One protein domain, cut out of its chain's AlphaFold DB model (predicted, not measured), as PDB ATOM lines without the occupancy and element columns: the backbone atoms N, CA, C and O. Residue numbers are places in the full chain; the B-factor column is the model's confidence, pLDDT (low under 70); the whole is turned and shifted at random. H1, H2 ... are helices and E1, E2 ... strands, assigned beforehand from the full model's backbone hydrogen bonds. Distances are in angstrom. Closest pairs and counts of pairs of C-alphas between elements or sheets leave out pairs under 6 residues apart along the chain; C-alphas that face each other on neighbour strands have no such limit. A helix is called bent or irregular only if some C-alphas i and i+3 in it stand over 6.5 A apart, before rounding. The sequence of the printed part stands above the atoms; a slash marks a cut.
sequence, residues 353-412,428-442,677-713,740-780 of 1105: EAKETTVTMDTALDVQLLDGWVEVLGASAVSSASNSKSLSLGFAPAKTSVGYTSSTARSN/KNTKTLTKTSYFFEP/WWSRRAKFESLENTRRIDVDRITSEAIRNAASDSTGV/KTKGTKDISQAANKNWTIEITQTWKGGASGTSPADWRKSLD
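What this domain is: This is residues 353 to 412, 428 to 442, 677 to 713 and 740 to 780 of the 1105 residues of the protein "Hypothetical protein" of Polarella glacialis (UniProt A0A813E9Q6). A twisted sheet of six strands forms the middle layer of three, with helices H1 and H2 packed on one face and the long helix H3 slanting over the other. The short helix H4 only grazes the sheet. The printed part has 153 residues, with four named helices and six named strands in the order E1 H1 H2 E2 E3 E4 H3 E5 E6 H4. The sheet runs E2 E1 E3 E4 E6 E5, all antiparallel; the class is mixed, helices and strands. The whole is compact, with a radius of gyration of the C-alphas of 15.4 A and spans of 45 by 38 by 28 A.

How they stand to each other: Begin at the antiparallel inner strands E3, residues 429 to 442, and E4, residues 677 to 691, where N 435 and O 682 are within hydrogen-bond range at 2.9 A. E3 bends by 69 degrees at residue 432, and E4 by 123 degrees at residue 688. E3's other neighbour is E1, residues 355 to 361, with N 357 and O 438 at 2.9 A. E1's other neighbour is the edge strand E2, residues 405 to 410, with N 358 and O 407 within hydrogen-bond range at 3.0 A. E4's other neighbour is E6, residues 755 to 764, with N 679 and O 762 at 2.7 A. Edge strand E5, residues 740 to 742, forms a hairpin with E6; C-alphas 742 and 760 face each other at 5.3 A, with no N and O pair within hydrogen-bond range. H1, residues 364 to 377, is over E3 and E4 at a height over the sheet of 8.9 A, along the strands; its closest C-alphas to E3 are Ala 364 and Thr 434, 6.0 A. H2, residues 379 to 387, is on the same face and touches H1's residues 370 to 374 alone, closest at the C-alphas of Val 374 and Ala 381, 5.9 A. On the opposite face, H3, residues 692 to 711, is over E3, E4 and E6 at a height of 8.2 A, slantwise at 39 degrees to E3 on the local plane. H3 is only just irregular, with C-alphas 708 and 711 6.52 A apart. H4, residues 772 to 778, only grazes the sheet with residues 772 to 776. Every O i to N i+4 pair is within hydrogen-bond range in H1, H2 and H4, and 15 of 16 in H3.

Where its parts are: Find C-alpha 429 at (48.281, -15.971, -36.115); from there E3 runs 37.2 A. E4 spans 30.9 A, E6 30.3 A and H3 29.9 A. Look for E1's start at C-alpha 355, (52.420, -42.987, -23.281), and H4's end at C-alpha 778, (44.376, -46.584, -8.660).

The domain as a whole: The two C-alphas farthest apart, Glu 688 and Asp 780, are 46.1 A apart. Residues 413 to 427, 443 to 676 and 714 to 739 are not printed, leaving C-alpha gaps of 32.4 A, 8.2 A and 13.7 A. H2 to E2 and E5 to E6 are long links. Confidence is under 70 at residues 384 to 412, 710 to 713 and 740 to 752.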
ATOM      1  N   GLU A 353      54.755 -49.373 -22.221       88.75
ATOM      2  CA  GLU A 353      55.112 -48.149 -21.529       88.75
ATOM      3  C   GLU A 353      53.915 -47.191 -21.485       88.75
ATOM      4  O   GLU A 353      53.141 -47.067 -22.446       88.75
ATOM      5  N   ALA A 354      53.791 -46.470 -20.370       91.75
ATOM      6  CA  ALA A 354      52.906 -45.322 -20.289       91.75
ATOM      7  C   ALA A 354      53.256 -44.329 -21.404       91.75
ATOM      8  O   ALA A 354      54.423 -43.990 -21.623       91.75
ATOM      9  N   LYS A 355      52.237 -43.858 -22.120       92.19
ATOM     10  CA  LYS A 355      52.420 -42.987 -23.281       92.19
ATOM     11  C   LYS A 355      51.692 -41.676 -23.060       92.19
ATOM     12  O   LYS A 355      50.489 -41.668 -22.810       92.19
ATOM     13  N   GLU A 356      52.407 -40.571 -23.236       91.06
ATOM     14  CA  GLU A 356      51.799 -39.254 -23.358       91.06
ATOM     15  C   GLU A 356      51.767 -38.853 -24.832       91.06
ATOM     16  O   GLU A 356      52.778 -38.925 -25.535       91.06
ATOM     17  N   THR A 357      50.599 -38.453 -25.327       92.12
ATOM     18  CA  THR A 357      50.461 -37.890 -26.672       92.12
ATOM     19  C   THR A 357      49.692 -36.590 -26.607       92.12
ATOM     20  O   THR A 357      48.558 -36.555 -26.140       92.12
ATOM     21  N   THR A 358      50.304 -35.523 -27.107       92.25
ATOM     22  CA  THR A 358      49.637 -34.228 -27.237       92.25
ATOM     23  C   THR A 358      49.213 -34.009 -28.675       92.25
ATOM     24  O   THR A 358      49.988 -34.284 -29.586       92.25
ATOM     25  N   VAL A 359      47.992 -33.520 -28.867       92.38
ATOM     26  CA  VAL A 359      47.411 -33.179 -30.162       92.38
ATOM     27  C   VAL A 359      46.938 -31.732 -30.124       92.38
ATOM     28  O   VAL A 359      46.213 -31.333 -29.213       92.38
ATOM     29  N   THR A 360      47.338 -30.956 -31.125       90.50
ATOM     30  CA  THR A 360      46.896 -29.569 -31.306       90.50
ATOM     31  C   THR A 360      46.010 -29.475 -32.547       90.50
ATOM     32  O   THR A 360      46.378 -29.979 -33.608       90.50
ATOM     33  N   MET A 361      44.848 -28.833 -32.415       89.94
ATOM     34  CA  MET A 361      43.859 -28.634 -33.478       89.94
ATOM     35  C   MET A 361      43.339 -27.194 -33.470       89.94
ATOM     36  O   MET A 361      43.252 -26.548 -32.425       89.94
ATOM     37  N   ASP A 362      42.971 -26.688 -34.646       85.50
ATOM     38  CA  ASP A 362      42.530 -25.298 -34.812       85.50
ATOM     39  C   ASP A 362      41.038 -25.112 -34.452       85.50
ATOM     40  O   ASP A 362      40.621 -24.008 -34.089       85.50
ATOM     41  N   THR A 363      40.234 -26.188 -34.492       81.44
ATOM     42  CA  THR A 363      38.800 -26.158 -34.163       81.44
ATOM     43  C   THR A 363      38.451 -27.059 -32.976       81.44
ATOM     44  O   THR A 363      39.026 -28.130 -32.776       81.44
ATOM     45  N   ALA A 364      37.466 -26.636 -32.180       78.62
ATOM     46  CA  ALA A 364      36.960 -27.433 -31.062       78.62
ATOM     47  C   ALA A 364      36.193 -28.685 -31.527       78.62
ATOM     48  O   ALA A 364      36.140 -29.669 -30.789       78.62
ATOM     49  N   LEU A 365      35.610 -28.654 -32.734       79.81
ATOM     50  CA  LEU A 365      34.873 -29.779 -33.311       79.81
ATOM     51  C   LEU A 365      35.808 -30.952 -33.621       79.81
ATOM     52  O   LEU A 365      35.496 -32.080 -33.248       79.81
ATOM     53  N   ASP A 366      36.980 -30.682 -34.203       80.62
ATOM     54  CA  ASP A 366      37.971 -31.723 -34.508       80.62
ATOM     55  C   ASP A 366      38.430 -32.448 -33.237       80.62
ATOM     56  O   ASP A 366      38.598 -33.665 -33.233       80.62
ATOM     57  N   VAL A 367      38.574 -31.713 -32.130       83.62
ATOM     58  CA  VAL A 367      38.952 -32.298 -30.838       83.62
ATOM     59  C   VAL A 367      37.802 -33.081 -30.217       83.62
ATOM     60  O   VAL A 367      38.037 -34.109 -29.596       83.62
ATOM     61  N   GLN A 368      36.553 -32.631 -30.363       81.12
ATOM     62  CA  GLN A 368      35.398 -33.418 -29.917       81.12
ATOM     63  C   GLN A 368      35.286 -34.731 -30.690       81.12
ATOM     64  O   GLN A 368      35.035 -35.768 -30.077       81.12
ATOM     65  N   LEU A 369      35.530 -34.693 -32.002       81.38
ATOM     66  CA  LEU A 369      35.605 -35.891 -32.823       81.38
ATOM     67  C   LEU A 369      36.769 -36.771 -32.355       81.38
ATOM     68  O   LEU A 369      36.550 -37.937 -32.061       81.38
ATOM     69  N   LEU A 370      37.974 -36.220 -32.180       85.06
ATOM     70  CA  LEU A 370      39.121 -36.977 -31.674       85.06
ATOM     71  C   LEU A 370      38.834 -37.624 -30.315       85.06
ATOM     72  O   LEU A 370      39.104 -38.805 -30.162       85.06
ATOM     73  N   ASP A 371      38.259 -36.900 -29.356       84.81
ATOM     74  CA  ASP A 371      37.866 -37.456 -28.057       84.81
ATOM     75  C   ASP A 371      36.871 -38.598 -28.219       84.81
ATOM     76  O   ASP A 371      37.050 -39.638 -27.592       84.81
ATOM     77  N   GLY A 372      35.871 -38.435 -29.091       83.19
ATOM     78  CA  GLY A 372      34.951 -39.510 -29.440       83.19
ATOM     79  C   GLY A 372      35.704 -40.726 -29.975       83.19
ATOM     80  O   GLY A 372      35.471 -41.839 -29.523       83.19
ATOM     81  N   TRP A 373      36.677 -40.527 -30.864       83.50
ATOM     82  CA  TRP A 373      37.502 -41.598 -31.426       83.50
ATOM     83  C   TRP A 373      38.427 -42.239 -30.379       83.50
ATOM     84  O   TRP A 373      38.555 -43.457 -30.358       83.50
ATOM     85  N   VAL A 374      39.037 -41.476 -29.472       88.12
ATOM     86  CA  VAL A 374      39.893 -42.000 -28.392       88.12
ATOM     87  C   VAL A 374      39.081 -42.744 -27.345       88.12
ATOM     88  O   VAL A 374      39.483 -43.811 -26.891       88.12
ATOM     89  N   GLU A 375      37.918 -42.225 -26.968       85.00
ATOM     90  CA  GLU A 375      37.018 -42.887 -26.027       85.00
ATOM     91  C   GLU A 375      36.615 -44.271 -26.543       85.00
ATOM     92  O   GLU A 375      36.526 -45.244 -25.786       85.00
ATOM     93  N   VAL A 376      36.402 -44.343 -27.847       81.44
ATOM     94  CA  VAL A 376      35.822 -45.472 -28.545       81.44
ATOM     95  C   VAL A 376      36.879 -46.500 -28.957       81.44
ATOM     96  O   VAL A 376      36.798 -47.673 -28.582       81.44
ATOM     97  N   LEU A 377      37.860 -46.056 -29.738       84.25
ATOM     98  CA  LEU A 377      38.879 -46.870 -30.397       84.25
ATOM     99  C   LEU A 377      40.126 -47.003 -29.523       84.25
ATOM    100  O   LEU A 377      40.776 -48.046 -29.540       84.25
ATOM    101  N   GLY A 378      40.417 -45.963 -28.738       88.56
ATOM    102  CA  GLY A 378      41.529 -45.920 -27.805       88.56
ATOM    103  C   GLY A 378      42.808 -45.267 -28.309       88.56
ATOM    104  O   GLY A 378      42.802 -44.469 -29.247       88.56
ATOM    105  N   ALA A 379      43.924 -45.606 -27.659       87.06
ATOM    106  CA  ALA A 379      45.246 -45.033 -27.926       87.06
ATOM    107  C   ALA A 379      45.697 -45.193 -29.390       87.06
ATOM    108  O   ALA A 379      46.321 -44.285 -29.953       87.06
ATOM    109  N   SER A 380      45.341 -46.314 -30.024       85.19
ATOM    110  CA  SER A 380      45.614 -46.610 -31.433       85.19
ATOM    111  C   SER A 380      45.037 -45.571 -32.398       85.19
ATOM    112  O   SER A 380      45.652 -45.292 -33.436       85.19
ATOM    113  N   ALA A 381      43.910 -44.931 -32.057       81.56
ATOM    114  CA  ALA A 381      43.350 -43.850 -32.864       81.56
ATOM    115  C   ALA A 381      44.239 -42.605 -32.846       81.56
ATOM    116  O   ALA A 381      44.468 -42.008 -33.900       81.56
ATOM    117  N   VAL A 382      44.820 -42.262 -31.690       81.06
ATOM    118  CA  VAL A 382      45.747 -41.124 -31.583       81.06
ATOM    119  C   VAL A 382      47.047 -41.412 -32.316       81.06
ATOM    120  O   VAL A 382      47.527 -40.555 -33.049       81.06
ATOM    121  N   SER A 383      47.616 -42.616 -32.173       78.25
ATOM    122  CA  SER A 383      48.863 -42.959 -32.873       78.25
ATOM    123  C   SER A 383      48.692 -43.063 -34.387       78.25
ATOM    124  O   SER A 383      49.610 -42.769 -35.151       78.25
ATOM    125  N   SER A 384      47.511 -43.491 -34.834       66.75
ATOM    126  CA  SER A 384      47.184 -43.500 -36.258       66.75
ATOM    127  C   SER A 384      47.064 -42.071 -36.778       66.75
ATOM    128  O   SER A 384      47.667 -41.761 -37.803       66.75
ATOM    129  N   ALA A 385      46.373 -41.192 -36.036       62.50
ATOM    130  CA  ALA A 385      46.305 -39.757 -36.315       62.50
ATOM    131  C   ALA A 385      47.697 -39.106 -36.349       62.50
ATOM    132  O   ALA A 385      47.974 -38.326 -37.256       62.50
ATOM    133  N   SER A 386      48.593 -39.483 -35.428       60.31
ATOM    134  CA  SER A 386      49.920 -38.876 -35.301       60.31
ATOM    135  C   SER A 386      50.858 -39.163 -36.460       60.31
ATOM    136  O   SER A 386      51.616 -38.293 -36.887       60.31
ATOM    137  N   ASN A 387      50.827 -40.400 -36.952       54.88
ATOM    138  CA  ASN A 387      51.798 -40.876 -37.932       54.88
ATOM    139  C   ASN A 387      51.442 -40.491 -39.363       54.88
ATOM    140  O   ASN A 387      52.309 -40.518 -40.236       54.88
ATOM    141  N   SER A 388      50.194 -40.109 -39.620       48.72
ATOM    142  CA  SER A 388      49.841 -39.569 -40.920       48.72
ATOM    143  C   SER A 388      49.896 -38.043 -40.845       48.72
ATOM    144  O   SER A 388      49.016 -37.386 -40.287       48.72
ATOM    145  N   LYS A 389      50.938 -37.473 -41.458       45.91
ATOM    146  CA  LYS A 389      51.139 -36.025 -41.625       45.91
ATOM    147  C   LYS A 389      49.974 -35.306 -42.346       45.91
ATOM    148  O   LYS A 389      50.007 -34.088 -42.470       45.91
ATOM    149  N   SER A 390      48.952 -36.030 -42.809       42.28
ATOM    150  CA  SER A 390      47.772 -35.523 -43.517       42.28
ATOM    151  C   SER A 390      46.432 -35.884 -42.859       42.28
ATOM    152  O   SER A 390      45.387 -35.646 -43.463       42.28
ATOM    153  N   LEU A 391      46.418 -36.385 -41.614       43.38
ATOM    154  CA  LEU A 391      45.182 -36.653 -40.861       43.38
ATOM    155  C   LEU A 391      44.569 -35.343 -40.324       43.38
ATOM    156  O   LEU A 391      44.240 -35.213 -39.151       43.38
ATOM    157  N   SER A 392      44.257 -34.407 -41.225       44.81
ATOM    158  CA  SER A 392      42.872 -33.944 -41.226       44.81
ATOM    159  C   SER A 392      42.052 -35.187 -41.555       44.81
ATOM    160  O   SER A 392      41.902 -35.536 -42.725       44.81
ATOM    161  N   LEU A 393      41.674 -35.949 -40.527       43.53
ATOM    162  CA  LEU A 393      40.726 -37.049 -40.646       43.53
ATOM    163  C   LEU A 393      39.596 -36.530 -41.526       43.53
ATOM    164  O   LEU A 393      38.861 -35.636 -41.114       43.53
ATOM    165  N   GLY A 394      39.505 -37.031 -42.758       38.91
ATOM    166  CA  GLY A 394      38.469 -36.673 -43.725       38.91
ATOM    167  C   GLY A 394      37.110 -37.259 -43.336       38.91
ATOM    168  O   GLY A 394      36.412 -37.820 -44.171       38.91
ATOM    169  N   PHE A 395      36.822 -37.189 -42.038       43.28
ATOM    170  CA  PHE A 395      35.638 -37.609 -41.311       43.28
ATOM    171  C   PHE A 395      34.938 -36.398 -40.677       43.28
ATOM    172  O   PHE A 395      33.777 -36.507 -40.310       43.28
ATOM    173  N   ALA A 396      35.605 -35.239 -40.583       36.66
ATOM    174  CA  ALA A 396      34.930 -33.962 -40.382       36.66
ATOM    175  C   ALA A 396      34.599 -33.358 -41.765       36.66
ATOM    176  O   ALA A 396      35.507 -33.268 -42.603       36.66
ATOM    177  N   PRO A 397      33.339 -32.963 -42.036       33.41
ATOM    178  CA  PRO A 397      32.957 -32.366 -43.311       33.41
ATOM    179  C   PRO A 397      33.833 -31.143 -43.610       33.41
ATOM    180  O   PRO A 397      34.089 -30.294 -42.755       33.41
ATOM    181  N   ALA A 398      34.344 -31.116 -44.838       35.22
ATOM    182  CA  ALA A 398      35.376 -30.215 -45.325       35.22
ATOM    183  C   ALA A 398      35.090 -28.732 -45.021       35.22
ATOM    184  O   ALA A 398      33.993 -28.263 -45.327       35.22
ATOM    185  N   LYS A 399      36.097 -27.996 -44.500       37.03
ATOM    186  CA  LYS A 399      36.338 -26.560 -44.809       37.03
ATOM    187  C   LYS A 399      37.596 -25.912 -44.212       37.03
ATOM    188  O   LYS A 399      37.880 -24.775 -44.573       37.03
ATOM    189  N   THR A 400      38.375 -26.563 -43.349       38.12
ATOM    190  CA  THR A 400      39.561 -25.914 -42.750       38.12
ATOM    191  C   THR A 400      40.848 -26.723 -42.931       38.12
ATOM    192  O   THR A 400      40.903 -27.942 -42.770       38.12
ATOM    193  N   SER A 401      41.923 -26.031 -43.313       39.12
ATOM    194  CA  SER A 401      43.282 -26.565 -43.402       39.12
ATOM    195  C   SER A 401      43.856 -26.751 -41.990       39.12
ATOM    196  O   SER A 401      44.573 -25.888 -41.488       39.12
ATOM    197  N   VAL A 402      43.486 -27.839 -41.316       46.44
ATOM    198  CA  VAL A 402      43.893 -28.091 -39.925       46.44
ATOM    199  C   VAL A 402      45.372 -28.475 -39.868       46.44
ATOM    200  O   VAL A 402      45.786 -29.480 -40.451       46.44
ATOM    201  N   GLY A 403      46.180 -27.672 -39.170       50.47
ATOM    202  CA  GLY A 403      47.576 -27.999 -38.882       50.47
ATOM    203  C   GLY A 403      47.654 -28.960 -37.700       50.47
ATOM    204  O   GLY A 403      47.573 -28.514 -36.558       50.47
ATOM    205  N   TYR A 404      47.817 -30.254 -37.974       50.34
ATOM    206  CA  TYR A 404      47.995 -31.282 -36.952       50.34
ATOM    207  C   TYR A 404      49.469 -31.367 -36.531       50.34
ATOM    208  O   TYR A 404      50.346 -31.667 -37.342       50.34
ATOM    209  N   THR A 405      49.747 -31.134 -35.251       53.94
ATOM    210  CA  THR A 405      51.053 -31.417 -34.642       53.94
ATOM    211  C   THR A 405      50.843 -32.368 -33.480       53.94
ATOM    212  O   THR A 405      50.074 -32.060 -32.567       53.94
ATOM    213  N   SER A 406      51.535 -33.506 -33.509       52.44
ATOM    214  CA  SER A 406      51.579 -34.418 -32.371       52.44
ATOM    215  C   SER A 406      52.991 -34.586 -31.851       52.44
ATOM    216  O   SER A 406      53.943 -34.691 -32.623       52.44
ATOM    217  N   SER A 407      53.111 -34.637 -30.532       62.97
ATOM    218  CA  SER A 407      54.329 -35.038 -29.842       62.97
ATOM    219  C   SER A 407      54.000 -36.247 -28.982       62.97
ATOM    220  O   SER A 407      53.082 -36.197 -28.161       62.97
ATOM    221  N   THR A 408      54.742 -37.334 -29.175       64.00
ATOM    222  CA  THR A 408      54.736 -38.467 -28.251       64.00
ATOM    223  C   THR A 408      55.950 -38.331 -27.344       64.00
ATOM    224  O   THR A 408      57.071 -38.342 -27.847       64.00
ATOM    225  N   ALA A 409      55.740 -38.226 -26.035       54.44
ATOM    226  CA  ALA A 409      56.807 -38.381 -25.053       54.44
ATOM    227  C   ALA A 409      56.691 -39.782 -24.437       54.44
ATOM    228  O   ALA A 409      55.608 -40.188 -24.003       54.44
ATOM    229  N   ARG A 410      57.792 -40.540 -24.437       50.09
ATOM    230  CA  ARG A 410      57.924 -41.769 -23.642       50.09
ATOM    231  C   ARG A 410      58.539 -41.389 -22.298       50.09
ATOM    232  O   ARG A 410      59.411 -40.523 -22.257       50.09
ATOM    233  N   SER A 411      58.096 -42.014 -21.211       38.59
ATOM    234  CA  SER A 411      58.474 -41.658 -19.832       38.59
ATOM    235  C   SER A 411      59.965 -41.833 -19.486       38.59
ATOM    236  O   SER A 411      60.352 -41.511 -18.367       38.59
ATOM    237  N   ASN A 412      60.817 -42.232 -20.437       41.09
ATOM    238  CA  ASN A 412      62.262 -42.416 -20.258       41.09
ATOM    239  C   ASN A 412      63.141 -41.241 -20.754       41.09
ATOM    240  O   ASN A 412      64.347 -41.396 -20.903       41.09
ATOM    241  N   LYS A 428      52.036 -18.358 -37.971       78.88
ATOM    242  CA  LYS A 428      50.607 -18.121 -38.225       78.88
ATOM    243  C   LYS A 428      49.972 -17.476 -36.995       78.88
ATOM    244  O   LYS A 428      50.213 -17.917 -35.877       78.88
ATOM    245  N   ASN A 429      49.142 -16.457 -37.190       85.19
ATOM    246  CA  ASN A 429      48.281 -15.971 -36.115       85.19
ATOM    247  C   ASN A 429      47.000 -16.809 -36.073       85.19
ATOM    248  O   ASN A 429      46.471 -17.168 -37.124       85.19
ATOM    249  N   THR A 430      46.489 -17.096 -34.880       89.75
ATOM    250  CA  THR A 430      45.216 -17.786 -34.678       89.75
ATOM    251  C   THR A 430      44.367 -17.077 -33.627       89.75
ATOM    252  O   THR A 430      44.890 -16.442 -32.710       89.75
ATOM    253  N   LYS A 431      43.045 -17.183 -33.783       92.88
ATOM    254  CA  LYS A 431      42.057 -16.760 -32.782       92.88
ATOM    255  C   LYS A 431      41.625 -17.909 -31.887       92.88
ATOM    256  O   LYS A 431      41.247 -17.675 -30.749       92.88
ATOM    257  N   THR A 432      41.677 -19.137 -32.392       92.12
ATOM    258  CA  THR A 432      41.258 -20.328 -31.659       92.12
ATOM    259  C   THR A 432      42.330 -21.398 -31.752       92.12
ATOM    260  O   THR A 432      42.904 -21.640 -32.814       92.12
ATOM    261  N   LEU A 433      42.622 -22.044 -30.633       93.75
ATOM    262  CA  LEU A 433      43.489 -23.213 -30.608       93.75
ATOM    263  C   LEU A 433      42.982 -24.147 -29.525       93.75
ATOM    264  O   LEU A 433      42.788 -23.731 -28.387       93.75
ATOM    265  N   THR A 434      42.783 -25.410 -29.865       94.69
ATOM    266  CA  THR A 434      42.489 -26.436 -28.871       94.69
ATOM    267  C   THR A 434      43.653 -27.409 -28.817       94.69
ATOM    268  O   THR A 434      44.026 -28.012 -29.822       94.69
ATOM    269  N   LYS A 435      44.240 -27.556 -27.633       95.00
ATOM    270  CA  LYS A 435      45.332 -28.488 -27.364       95.00
ATOM    271  C   LYS A 435      44.851 -29.532 -26.370       95.00
ATOM    272  O   LYS A 435      44.310 -29.172 -25.330       95.00
ATOM    273  N   THR A 436      45.055 -30.808 -26.673       94.94
ATOM    274  CA  THR A 436      44.681 -31.922 -25.795       94.94
ATOM    275  C   THR A 436      45.887 -32.818 -25.563       94.94
ATOM    276  O   THR A 436      46.475 -33.310 -26.521       94.94
ATOM    277  N   SER A 437      46.262 -33.041 -24.304       94.75
ATOM    278  CA  SER A 437      47.254 -34.053 -23.919       94.75
ATOM    279  C   SER A 437      46.540 -35.278 -23.357       94.75
ATOM    280  O   SER A 437      45.752 -35.143 -22.421       94.75
ATOM    281  N   TYR A 438      46.802 -36.449 -23.937       94.50
ATOM    282  CA  TYR A 438      46.315 -37.748 -23.480       94.50
ATOM    283  C   TYR A 438      47.435 -38.523 -22.787       94.50
ATOM    284  O   TYR A 438      48.526 -38.681 -23.335       94.50
ATOM    285  N   PHE A 439      47.116 -39.070 -21.624       94.50
ATOM    286  CA  PHE A 439      47.923 -39.982 -20.827       94.50
ATOM    287  C   PHE A 439      47.303 -41.357 -20.929       94.50
ATOM    288  O   PHE A 439      46.170 -41.540 -20.494       94.50
ATOM    289  N   PHE A 440      48.030 -42.317 -21.480       95.12
ATOM    290  CA  PHE A 440      47.605 -43.707 -21.535       95.12
ATOM    291  C   PHE A 440      48.446 -44.524 -20.563       95.12
ATOM    292  O   PHE A 440      49.673 -44.526 -20.652       95.12
ATOM    293  N   GLU A 441      47.773 -45.236 -19.664       95.75
ATOM    294  CA  GLU A 441      48.366 -46.151 -18.688       95.75
ATOM    295  C   GLU A 441      47.862 -47.571 -18.965       95.75
ATOM    296  O   GLU A 441      46.937 -48.052 -18.297       95.75
ATOM    297  N   PRO A 442      48.412 -48.235 -19.995       95.44
ATOM    298  CA  PRO A 442      48.113 -49.631 -20.272       95.44
ATOM    299  C   PRO A 442      48.540 -50.527 -19.109       95.44
ATOM    300  O   PRO A 442      49.631 -50.376 -18.565       95.44
ATOM    301  N   TRP A 677      42.926 -44.113 -19.320       95.50
ATOM    302  CA  TRP A 677      43.425 -42.911 -19.967       95.50
ATOM    303  C   TRP A 677      42.891 -41.651 -19.299       95.50
ATOM    304  O   TRP A 677      41.795 -41.643 -18.741       95.50
ATOM    305  N   TRP A 678      43.681 -40.589 -19.359       95.00
ATOM    306  CA  TRP A 678      43.335 -39.270 -18.848       95.00
ATOM    307  C   TRP A 678      43.681 -38.227 -19.904       95.00
ATOM    308  O   TRP A 678      44.803 -38.210 -20.400       95.00
ATOM    309  N   SER A 679      42.729 -37.384 -20.294       94.62
ATOM    310  CA  SER A 679      42.972 -36.250 -21.178       94.62
ATOM    311  C   SER A 679      42.814 -34.926 -20.451       94.62
ATOM    312  O   SER A 679      41.950 -34.744 -19.587       94.62
ATOM    313  N   ARG A 680      43.663 -33.982 -20.844       94.56
ATOM    314  CA  ARG A 680      43.616 -32.584 -20.435       94.56
ATOM    315  C   ARG A 680      43.548 -31.734 -21.686       94.56
ATOM    316  O   ARG A 680      44.473 -31.751 -22.495       94.56
ATOM    317  N   ARG A 681      42.462 -30.991 -21.832       94.62
ATOM    318  CA  ARG A 681      42.192 -30.113 -22.964       94.62
ATOM    319  C   ARG A 681      42.281 -28.665 -22.515       94.62
ATOM    320  O   ARG A 681      41.593 -28.298 -21.573       94.62
ATOM    321  N   ALA A 682      43.059 -27.854 -23.217       95.62
ATOM    322  CA  ALA A 682      43.024 -26.401 -23.133       95.62
ATOM    323  C   ALA A 682      42.463 -25.835 -24.441       95.62
ATOM    324  O   ALA A 682      43.009 -26.082 -25.517       95.62
ATOM    325  N   LYS A 683      41.369 -25.083 -24.347       95.38
ATOM    326  CA  LYS A 683      40.741 -24.372 -25.460       95.38
ATOM    327  C   LYS A 683      41.011 -22.883 -25.288       95.38
ATOM    328  O   LYS A 683      40.489 -22.274 -24.364       95.38
ATOM    329  N   PHE A 684      41.837 -22.327 -26.163       94.88
ATOM    330  CA  PHE A 684      42.124 -20.901 -26.240       94.88
ATOM    331  C   PHE A 684      41.200 -20.234 -27.255       94.88
ATOM    332  O   PHE A 684      41.084 -20.714 -28.386       94.88
ATOM    333  N   GLU A 685      40.599 -19.113 -26.870       93.88
ATOM    334  CA  GLU A 685      39.840 -18.231 -27.755       93.88
ATOM    335  C   GLU A 685      40.292 -16.783 -27.545       93.88
ATOM    336  O   GLU A 685      40.419 -16.322 -26.418       93.88
ATOM    337  N   SER A 686      40.536 -16.045 -28.626       93.38
ATOM    338  CA  SER A 686      40.903 -14.632 -28.582       93.38
ATOM    339  C   SER A 686      40.100 -13.809 -29.581       93.38
ATOM    340  O   SER A 686      39.813 -14.244 -30.697       93.38
ATOM    341  N   LEU A 687      39.764 -12.583 -29.177       91.75
ATOM    342  CA  LEU A 687      39.185 -11.569 -30.058       91.75
ATOM    343  C   LEU A 687      40.202 -11.103 -31.116       91.75
ATOM    344  O   LEU A 687      39.826 -10.746 -32.240       91.75
ATOM    345  N   GLU A 688      41.492 -11.172 -30.778       91.94
ATOM    346  CA  GLU A 688      42.613 -10.720 -31.592       91.94
ATOM    347  C   GLU A 688      43.414 -11.894 -32.170       91.94
ATOM    348  O   GLU A 688      43.461 -13.006 -31.647       91.94
ATOM    349  N   ASN A 689      44.070 -11.634 -33.296       89.50
ATOM    350  CA  ASN A 689      44.965 -12.591 -33.931       89.50
ATOM    351  C   ASN A 689      46.252 -12.713 -33.099       89.50
ATOM    352  O   ASN A 689      47.106 -11.832 -33.161       89.50
ATOM    353  N   THR A 690      46.409 -13.813 -32.361       90.44
ATOM    354  CA  THR A 690      47.593 -14.073 -31.525       90.44
ATOM    355  C   THR A 690      48.550 -15.013 -32.250       90.44
ATOM    356  O   THR A 690      48.106 -15.932 -32.936       90.44
ATOM    357  N   ARG A 691      49.868 -14.819 -32.123       90.00
ATOM    358  CA  ARG A 691      50.855 -15.726 -32.735       90.00
ATOM    359  C   ARG A 691      50.648 -17.148 -32.214       90.00
ATOM    360  O   ARG A 691      50.604 -17.362 -31.006       90.00
ATOM    361  N   ARG A 692      50.550 -18.131 -33.112       88.88
ATOM    362  CA  ARG A 692      50.258 -19.531 -32.768       88.88
ATOM    363  C   ARG A 692      51.265 -20.112 -31.780       88.88
ATOM    364  O   ARG A 692      50.846 -20.861 -30.910       88.88
ATOM    365  N   ILE A 693      52.543 -19.729 -31.859       90.06
ATOM    366  CA  ILE A 693      53.564 -20.164 -30.892       90.06
ATOM    367  C   ILE A 693      53.282 -19.674 -29.464       90.06
ATOM    368  O   ILE A 693      53.484 -20.418 -28.506       90.06
ATOM    369  N   ASP A 694      52.763 -18.453 -29.305       91.44
ATOM    370  CA  ASP A 694      52.369 -17.935 -27.996       91.44
ATOM    371  C   ASP A 694      51.134 -18.671 -27.489       91.44
ATOM    372  O   ASP A 694      51.121 -19.127 -26.350       91.44
ATOM    373  N   VAL A 695      50.135 -18.884 -28.350       92.56
ATOM    374  CA  VAL A 695      48.937 -19.653 -27.986       92.56
ATOM    375  C   VAL A 695      49.285 -21.098 -27.605       92.56
ATOM    376  O   VAL A 695      48.778 -21.620 -26.612       92.56
ATOM    377  N   ASP A 696      50.176 -21.753 -28.350       91.94
ATOM    378  CA  ASP A 696      50.628 -23.114 -28.057       91.94
ATOM    379  C   ASP A 696      51.395 -23.178 -26.729       91.94
ATOM    380  O   ASP A 696      51.139 -24.061 -25.905       91.94
ATOM    381  N   ARG A 697      52.266 -22.197 -26.457       93.69
ATOM    382  CA  ARG A 697      52.958 -22.073 -25.168       93.69
ATOM    383  C   ARG A 697      51.971 -21.890 -24.015       93.69
ATOM    384  O   ARG A 697      52.035 -22.659 -23.055       93.69
ATOM    385  N   ILE A 698      51.033 -20.945 -24.129       93.12
ATOM    386  CA  ILE A 698      50.056 -20.651 -23.070       93.12
ATOM    387  C   ILE A 698      49.150 -21.867 -22.823       93.12
ATOM    388  O   ILE A 698      48.954 -22.268 -21.678       93.12
ATOM    389  N   THR A 699      48.637 -22.518 -23.872       94.38
ATOM    390  CA  THR A 699      47.812 -23.733 -23.720       94.38
ATOM    391  C   THR A 699      48.602 -24.901 -23.118       94.38
ATOM    392  O   THR A 699      48.059 -25.654 -22.311       94.38
ATOM    393  N   SER A 700      49.896 -25.032 -23.424       94.38
ATOM    394  CA  SER A 700      50.772 -26.050 -22.819       94.38
ATOM    395  C   SER A 700      51.055 -25.791 -21.341       94.38
ATOM    396  O   SER A 700      51.106 -26.729 -20.545       94.38
ATOM    397  N   GLU A 701      51.277 -24.534 -20.957       93.25
ATOM    398  CA  GLU A 701      51.419 -24.124 -19.555       93.25
ATOM    399  C   GLU A 701      50.118 -24.349 -18.787       93.25
ATOM    400  O   GLU A 701      50.145 -24.969 -17.726       93.25
ATOM    401  N   ALA A 702      48.977 -23.968 -19.367       92.81
ATOM    402  CA  ALA A 702      47.656 -24.216 -18.802       92.81
ATOM    403  C   ALA A 702      47.422 -25.714 -18.546       92.81
ATOM    404  O   ALA A 702      47.040 -26.097 -17.441       92.81
ATOM    405  N   ILE A 703      47.724 -26.579 -19.523       93.12
ATOM    406  CA  ILE A 703      47.636 -28.034 -19.346       93.12
ATOM    407  C   ILE A 703      48.554 -28.488 -18.208       93.12
ATOM    408  O   ILE A 703      48.074 -29.175 -17.307       93.12
ATOM    409  N   ARG A 704      49.843 -28.107 -18.215       90.06
ATOM    410  CA  ARG A 704      50.823 -28.502 -17.182       90.06
ATOM    411  C   ARG A 704      50.371 -28.107 -15.774       90.06
ATOM    412  O   ARG A 704      50.323 -28.984 -14.915       90.06
ATOM    413  N   ASN A 705      49.947 -26.860 -15.585       89.75
ATOM    414  CA  ASN A 705      49.441 -26.350 -14.307       89.75
ATOM    415  C   ASN A 705      48.159 -27.080 -13.874       89.75
ATOM    416  O   ASN A 705      47.963 -27.389 -12.706       89.75
ATOM    417  N   ALA A 706      47.302 -27.465 -14.822       88.12
ATOM    418  CA  ALA A 706      46.107 -28.231 -14.494       88.12
ATOM    419  C   ALA A 706      46.402 -29.656 -13.976       88.12
ATOM    420  O   ALA A 706      45.544 -30.228 -13.308       88.12
ATOM    421  N   ALA A 707      47.579 -30.242 -14.255       83.12
ATOM    422  CA  ALA A 707      47.964 -31.516 -13.624       83.12
ATOM    423  C   ALA A 707      48.552 -31.356 -12.230       83.12
ATOM    424  O   ALA A 707      48.376 -32.264 -11.423       83.12
ATOM    425  N   SER A 708      49.267 -30.264 -11.950       78.56
ATOM    426  CA  SER A 708      49.728 -30.008 -10.583       78.56
ATOM    427  C   SER A 708      48.553 -29.709  -9.659       78.56
ATOM    428  O   SER A 708      48.591 -30.091  -8.500       78.56
ATOM    429  N   ASP A 709      47.500 -29.088 -10.191       72.62
ATOM    430  CA  ASP A 709      46.370 -28.593  -9.406       72.62
ATOM    431  C   ASP A 709      45.230 -29.609  -9.234       72.62
ATOM    432  O   ASP A 709      44.334 -29.387  -8.419       72.62
ATOM    433  N   SER A 710      45.240 -30.734  -9.962       64.31
ATOM    434  CA  SER A 710      44.230 -31.792  -9.786       64.31
ATOM    435  C   SER A 710      44.368 -32.542  -8.449       64.31
ATOM    436  O   SER A 710      43.568 -33.420  -8.145       64.31
ATOM    437  N   THR A 711      45.348 -32.177  -7.617       55.03
ATOM    438  CA  THR A 711      45.649 -32.765  -6.303       55.03
ATOM    439  C   THR A 711      44.669 -32.398  -5.179       55.03
ATOM    440  O   THR A 711      44.959 -32.718  -4.030       55.03
ATOM    441  N   GLY A 712      43.527 -31.739  -5.418       47.34
ATOM    442  CA  GLY A 712      42.739 -31.254  -4.276       47.34
ATOM    443  C   GLY A 712      41.341 -30.707  -4.530       47.34
ATOM    444  O   GLY A 712      41.054 -29.588  -4.122       47.34
ATOM    445  N   VAL A 713      40.435 -31.511  -5.092       41.28
ATOM    446  CA  VAL A 713      38.990 -31.344  -4.816       41.28
ATOM    447  C   VAL A 713      38.493 -32.522  -3.973       41.28
ATOM    448  O   VAL A 713      37.511 -33.190  -4.281       41.28
ATOM    449  N   LYS A 740      33.070 -35.915 -16.438       49.59
ATOM    450  CA  LYS A 740      33.656 -34.669 -16.941       49.59
ATOM    451  C   LYS A 740      33.682 -33.661 -15.798       49.59
ATOM    452  O   LYS A 740      32.646 -33.092 -15.475       49.59
ATOM    453  N   THR A 741      34.841 -33.400 -15.204       50.31
ATOM    454  CA  THR A 741      34.988 -32.209 -14.358       50.31
ATOM    455  C   THR A 741      35.344 -31.027 -15.247       50.31
ATOM    456  O   THR A 741      36.467 -30.922 -15.748       50.31
ATOM    457  N   LYS A 742      34.378 -30.129 -15.455       46.69
ATOM    458  CA  LYS A 742      34.659 -28.794 -15.983       46.69
ATOM    459  C   LYS A 742      35.192 -27.943 -14.838       46.69
ATOM    460  O   LYS A 742      34.428 -27.421 -14.035       46.69
ATOM    461  N   GLY A 743      36.511 -27.855 -14.738       47.19
ATOM    462  CA  GLY A 743      37.166 -26.868 -13.895       47.19
ATOM    463  C   GLY A 743      37.498 -25.646 -14.737       47.19
ATOM    464  O   GLY A 743      38.607 -25.556 -15.258       47.19
ATOM    465  N   THR A 744      36.573 -24.695 -14.871       43.72
ATOM    466  CA  THR A 744      36.917 -23.340 -15.321       43.72
ATOM    467  C   THR A 744      37.657 -22.667 -14.171       43.72
ATOM    468  O   THR A 744      37.077 -21.956 -13.359       43.72
ATOM    469  N   LYS A 745      38.946 -22.977 -14.018       51.69
ATOM    470  CA  LYS A 745      39.797 -22.202 -13.124       51.69
ATOM    471  C   LYS A 745      40.129 -20.925 -13.875       51.69
ATOM    472  O   LYS A 745      40.731 -20.978 -14.947       51.69
ATOM    473  N   ASP A 746      39.701 -19.804 -13.319       45.94
ATOM    474  CA  ASP A 746      40.034 -18.466 -13.774       45.94
ATOM    475  C   ASP A 746      41.560 -18.237 -13.679       45.94
ATOM    476  O   ASP A 746      42.062 -17.518 -12.824       45.94
ATOM    477  N   ILE A 747      42.322 -18.783 -14.639       52.97
ATOM    478  CA  ILE A 747      43.588 -18.176 -15.097       52.97
ATOM    479  C   ILE A 747      43.269 -16.829 -15.803       52.97
ATOM    480  O   ILE A 747      44.141 -16.138 -16.317       52.97
ATOM    481  N   SER A 748      41.998 -16.409 -15.806       47.59
ATOM    482  CA  SER A 748      41.514 -15.133 -16.311       47.59
ATOM    483  C   SER A 748      42.029 -13.919 -15.534       47.59
ATOM    484  O   SER A 748      42.080 -12.841 -16.112       47.59
ATOM    485  N   GLN A 749      42.525 -14.058 -14.295       46.12
ATOM    486  CA  GLN A 749      43.143 -12.916 -13.596       46.12
ATOM    487  C   GLN A 749      44.448 -12.426 -14.255       46.12
ATOM    488  O   GLN A 749      44.834 -11.279 -14.049       46.12
ATOM    489  N   ALA A 750      45.093 -13.251 -15.091       48.09
ATOM    490  CA  ALA A 750      46.188 -12.833 -15.973       48.09
ATOM    491  C   ALA A 750      45.780 -12.780 -17.457       48.09
ATOM    492  O   ALA A 750      46.596 -12.412 -18.308       48.09
ATOM    493  N   ALA A 751      44.538 -13.142 -17.792       50.84
ATOM    494  CA  ALA A 751      44.046 -12.973 -19.145       50.84
ATOM    495  C   ALA A 751      43.843 -11.480 -19.388       50.84
ATOM    496  O   ALA A 751      42.937 -10.843 -18.848       50.84
ATOM    497  N   ASN A 752      44.704 -10.911 -20.228       59.28
ATOM    498  CA  ASN A 752      44.394  -9.659 -20.902       59.28
ATOM    499  C   ASN A 752      42.957  -9.750 -21.436       59.28
ATOM    500  O   ASN A 752      42.562 -10.812 -21.918       59.28
ATOM    501  N   LYS A 753      42.202  -8.642 -21.402       73.31
ATOM    502  CA  LYS A 753      40.778  -8.533 -21.801       73.31
ATOM    503  C   LYS A 753      40.412  -9.117 -23.188       73.31
ATOM    504  O   LYS A 753      39.246  -9.104 -23.565       73.31
ATOM    505  N   ASN A 754      41.384  -9.625 -23.944       87.94
ATOM    506  CA  ASN A 754      41.290 -10.027 -25.339       87.94
ATOM    507  C   ASN A 754      41.302 -11.554 -25.557       87.94
ATOM    508  O   ASN A 754      41.166 -11.971 -26.709       87.94
ATOM    509  N   TRP A 755      41.482 -12.402 -24.531       91.69
ATOM    510  CA  TRP A 755      41.457 -13.867 -24.697       91.69
ATOM    511  C   TRP A 755      40.959 -14.642 -23.467       91.69
ATOM    512  O   TRP A 755      40.980 -14.137 -22.351       91.69
ATOM    513  N   THR A 756      40.510 -15.882 -23.673       92.56
ATOM    514  CA  THR A 756      40.043 -16.827 -22.650       92.56
ATOM    515  C   THR A 756      40.678 -18.204 -22.863       92.56
ATOM    516  O   THR A 756      40.988 -18.594 -23.992       92.56
ATOM    517  N   ILE A 757      40.901 -18.949 -21.773       92.88
ATOM    518  CA  ILE A 757      41.330 -20.355 -21.822       92.88
ATOM    519  C   ILE A 757      40.402 -21.196 -20.961       92.88
ATOM    520  O   ILE A 757      40.310 -20.996 -19.753       92.88
ATOM    521  N   GLU A 758      39.753 -22.173 -21.582       93.38
ATOM    522  CA  GLU A 758      38.946 -23.182 -20.905       93.38
ATOM    523  C   GLU A 758      39.757 -24.474 -20.767       93.38
ATOM    524  O   GLU A 758      40.250 -25.012 -21.763       93.38
ATOM    525  N   ILE A 759      39.883 -24.990 -19.540       93.12
ATOM    526  CA  ILE A 759      40.528 -26.278 -19.277       93.12
ATOM    527  C   ILE A 759      39.466 -27.331 -18.963       93.12
ATOM    528  O   ILE A 759      38.671 -27.189 -18.039       93.12
ATOM    529  N   THR A 760      39.461 -28.421 -19.722       92.75
ATOM    530  CA  THR A 760      38.618 -29.594 -19.466       92.75
ATOM    531  C   THR A 760      39.485 -30.804 -19.168       92.75
ATOM    532  O   THR A 760      40.456 -31.062 -19.877       92.75
ATOM    533  N   GLN A 761      39.119 -31.570 -18.144       92.44
ATOM    534  CA  GLN A 761      39.743 -32.857 -17.855       92.44
ATOM    535  C   GLN A 761      38.717 -33.977 -18.014       92.44
ATOM    536  O   GLN A 761      37.576 -33.851 -17.565       92.44
ATOM    537  N   THR A 762      39.122 -35.061 -18.666       92.38
ATOM    538  CA  THR A 762      38.308 -36.273 -18.821       92.38
ATOM    539  C   THR A 762      39.178 -37.493 -18.581       92.38
ATOM    540  O   THR A 762      40.330 -37.524 -18.992       92.38
ATOM    541  N   TRP A 763      38.657 -38.507 -17.907       92.69
ATOM    542  CA  TRP A 763      39.369 -39.760 -17.665       92.69
ATOM    543  C   TRP A 763      38.443 -40.935 -17.943       92.69
ATOM    544  O   TRP A 763      37.222 -40.833 -17.812       92.69
ATOM    545  N   LYS A 764      39.038 -42.069 -18.294       93.44
ATOM    546  CA  LYS A 764      38.365 -43.352 -18.462       93.44
ATOM    547  C   LYS A 764      39.219 -44.422 -17.804       93.44
ATOM    548  O   LYS A 764      40.318 -44.709 -18.268       93.44
ATOM    549  N   GLY A 765      38.686 -45.025 -16.747       93.94
ATOM    550  CA  GLY A 765      39.448 -45.917 -15.874       93.94
ATOM    551  C   GLY A 765      40.354 -45.149 -14.912       93.94
ATOM    552  O   GLY A 765      40.734 -44.005 -15.164       93.94
ATOM    553  N   GLY A 766      40.673 -45.790 -13.794       94.81
ATOM    554  CA  GLY A 766      41.362 -45.169 -12.667       94.81
ATOM    555  C   GLY A 766      40.467 -44.213 -11.872       94.81
ATOM    556  O   GLY A 766      39.288 -44.025 -12.173       94.81
ATOM    557  N   ALA A 767      41.040 -43.624 -10.828       92.19
ATOM    558  CA  ALA A 767      40.352 -42.774  -9.882       92.19
ATOM    559  C   ALA A 767      40.150 -41.363 -10.430       92.19
ATOM    560  O   ALA A 767      41.100 -40.620 -10.681       92.19
ATOM    561  N   SER A 768      38.883 -41.000 -10.577       89.38
ATOM    562  CA  SER A 768      38.429 -39.687 -11.000       89.38
ATOM    563  C   SER A 768      38.844 -38.572 -10.034       89.38
ATOM    564  O   SER A 768      38.831 -38.761  -8.822       89.38
ATOM    565  N   GLY A 769      39.201 -37.396 -10.565       87.50
ATOM    566  CA  GLY A 769      39.471 -36.197  -9.753       87.50
ATOM    567  C   GLY A 769      40.677 -36.283  -8.809       87.50
ATOM    568  O   GLY A 769      40.750 -35.508  -7.859       87.50
ATOM    569  N   THR A 770      41.598 -37.221  -9.040       88.62
ATOM    570  CA  THR A 770      42.812 -37.394  -8.230       88.62
ATOM    571  C   THR A 770      44.055 -36.820  -8.920       88.62
ATOM    572  O   THR A 770      44.015 -36.368 -10.072       88.62
ATOM    573  N   SER A 771      45.186 -36.805  -8.210       88.62
ATOM    574  CA  SER A 771      46.473 -36.439  -8.805       88.62
ATOM    575  C   SER A 771      46.883 -37.449  -9.893       88.62
ATOM    576  O   SER A 771      46.478 -38.611  -9.829       88.62
ATOM    577  N   PRO A 772      47.745 -37.082 -10.861       87.38
ATOM    578  CA  PRO A 772      48.281 -38.039 -11.830       87.38
ATOM    579  C   PRO A 772      48.893 -39.294 -11.184       87.38
ATOM    580  O   PRO A 772      48.811 -40.386 -11.741       87.38
ATOM    581  N   ALA A 773      49.553 -39.138 -10.031       90.31
ATOM    582  CA  ALA A 773      50.191 -40.239  -9.316       90.31
ATOM    583  C   ALA A 773      49.155 -41.164  -8.661       90.31
ATOM    584  O   ALA A 773      49.263 -42.383  -8.784       90.31
ATOM    585  N   ASP A 774      48.123 -40.597  -8.037       91.50
ATOM    586  CA  ASP A 774      47.044 -41.361  -7.404       91.50
ATOM    587  C   ASP A 774      46.145 -42.035  -8.439       91.50
ATOM    588  O   ASP A 774      45.778 -43.198  -8.279       91.50
ATOM    589  N   TRP A 775      45.874 -41.358  -9.556       93.69
ATOM    590  CA  TRP A 775      45.191 -41.947 -10.699       93.69
ATOM    591  C   TRP A 775      45.975 -43.155 -11.234       93.69
ATOM    592  O   TRP A 775      45.408 -44.236 -11.385       93.69
ATOM    593  N   ARG A 776      47.300 -43.045 -11.409       93.44
ATOM    594  CA  ARG A 776      48.149 -44.195 -11.784       93.44
ATOM    595  C   ARG A 776      48.123 -45.313 -10.746       93.44
ATOM    596  O   ARG A 776      48.022 -46.478 -11.122       93.44
ATOM    597  N   LYS A 777      48.197 -44.974  -9.457       93.56
ATOM    598  CA  LYS A 777      48.150 -45.939  -8.349       93.56
ATOM    599  C   LYS A 777      46.808 -46.668  -8.290       93.56
ATOM    600  O   LYS A 777      46.765 -47.861  -8.023       93.56
ATOM    601  N   SER A 778      45.713 -45.984  -8.607       94.69
ATOM    602  CA  SER A 778      44.376 -46.584  -8.660       94.69
ATOM    603  C   SER A 778      44.202 -47.599  -9.798       94.69
ATOM    604  O   SER A 778      43.259 -48.386  -9.772       94.69
ATOM    605  N   LEU A 779      45.108 -47.589 -10.783       94.62
ATOM    606  CA  LEU A 779      45.189 -48.566 -11.868       94.62
ATOM    607  C   LEU A 779      46.110 -49.747 -11.523       94.62
ATOM    608  O   LEU A 779      46.475 -50.507 -12.421       94.62
ATOM    609  N   ASP A 780      46.517 -49.906 -10.264       94.00
ATOM    610  CA  ASP A 780      47.289 -51.067  -9.833       94.00
ATOM    611  C   ASP A 780      46.567 -52.388 -10.160       94.00
ATOM    612  O   ASP A 780      45.339 -52.465 -10.201       94.00
TER     613      ASP A 780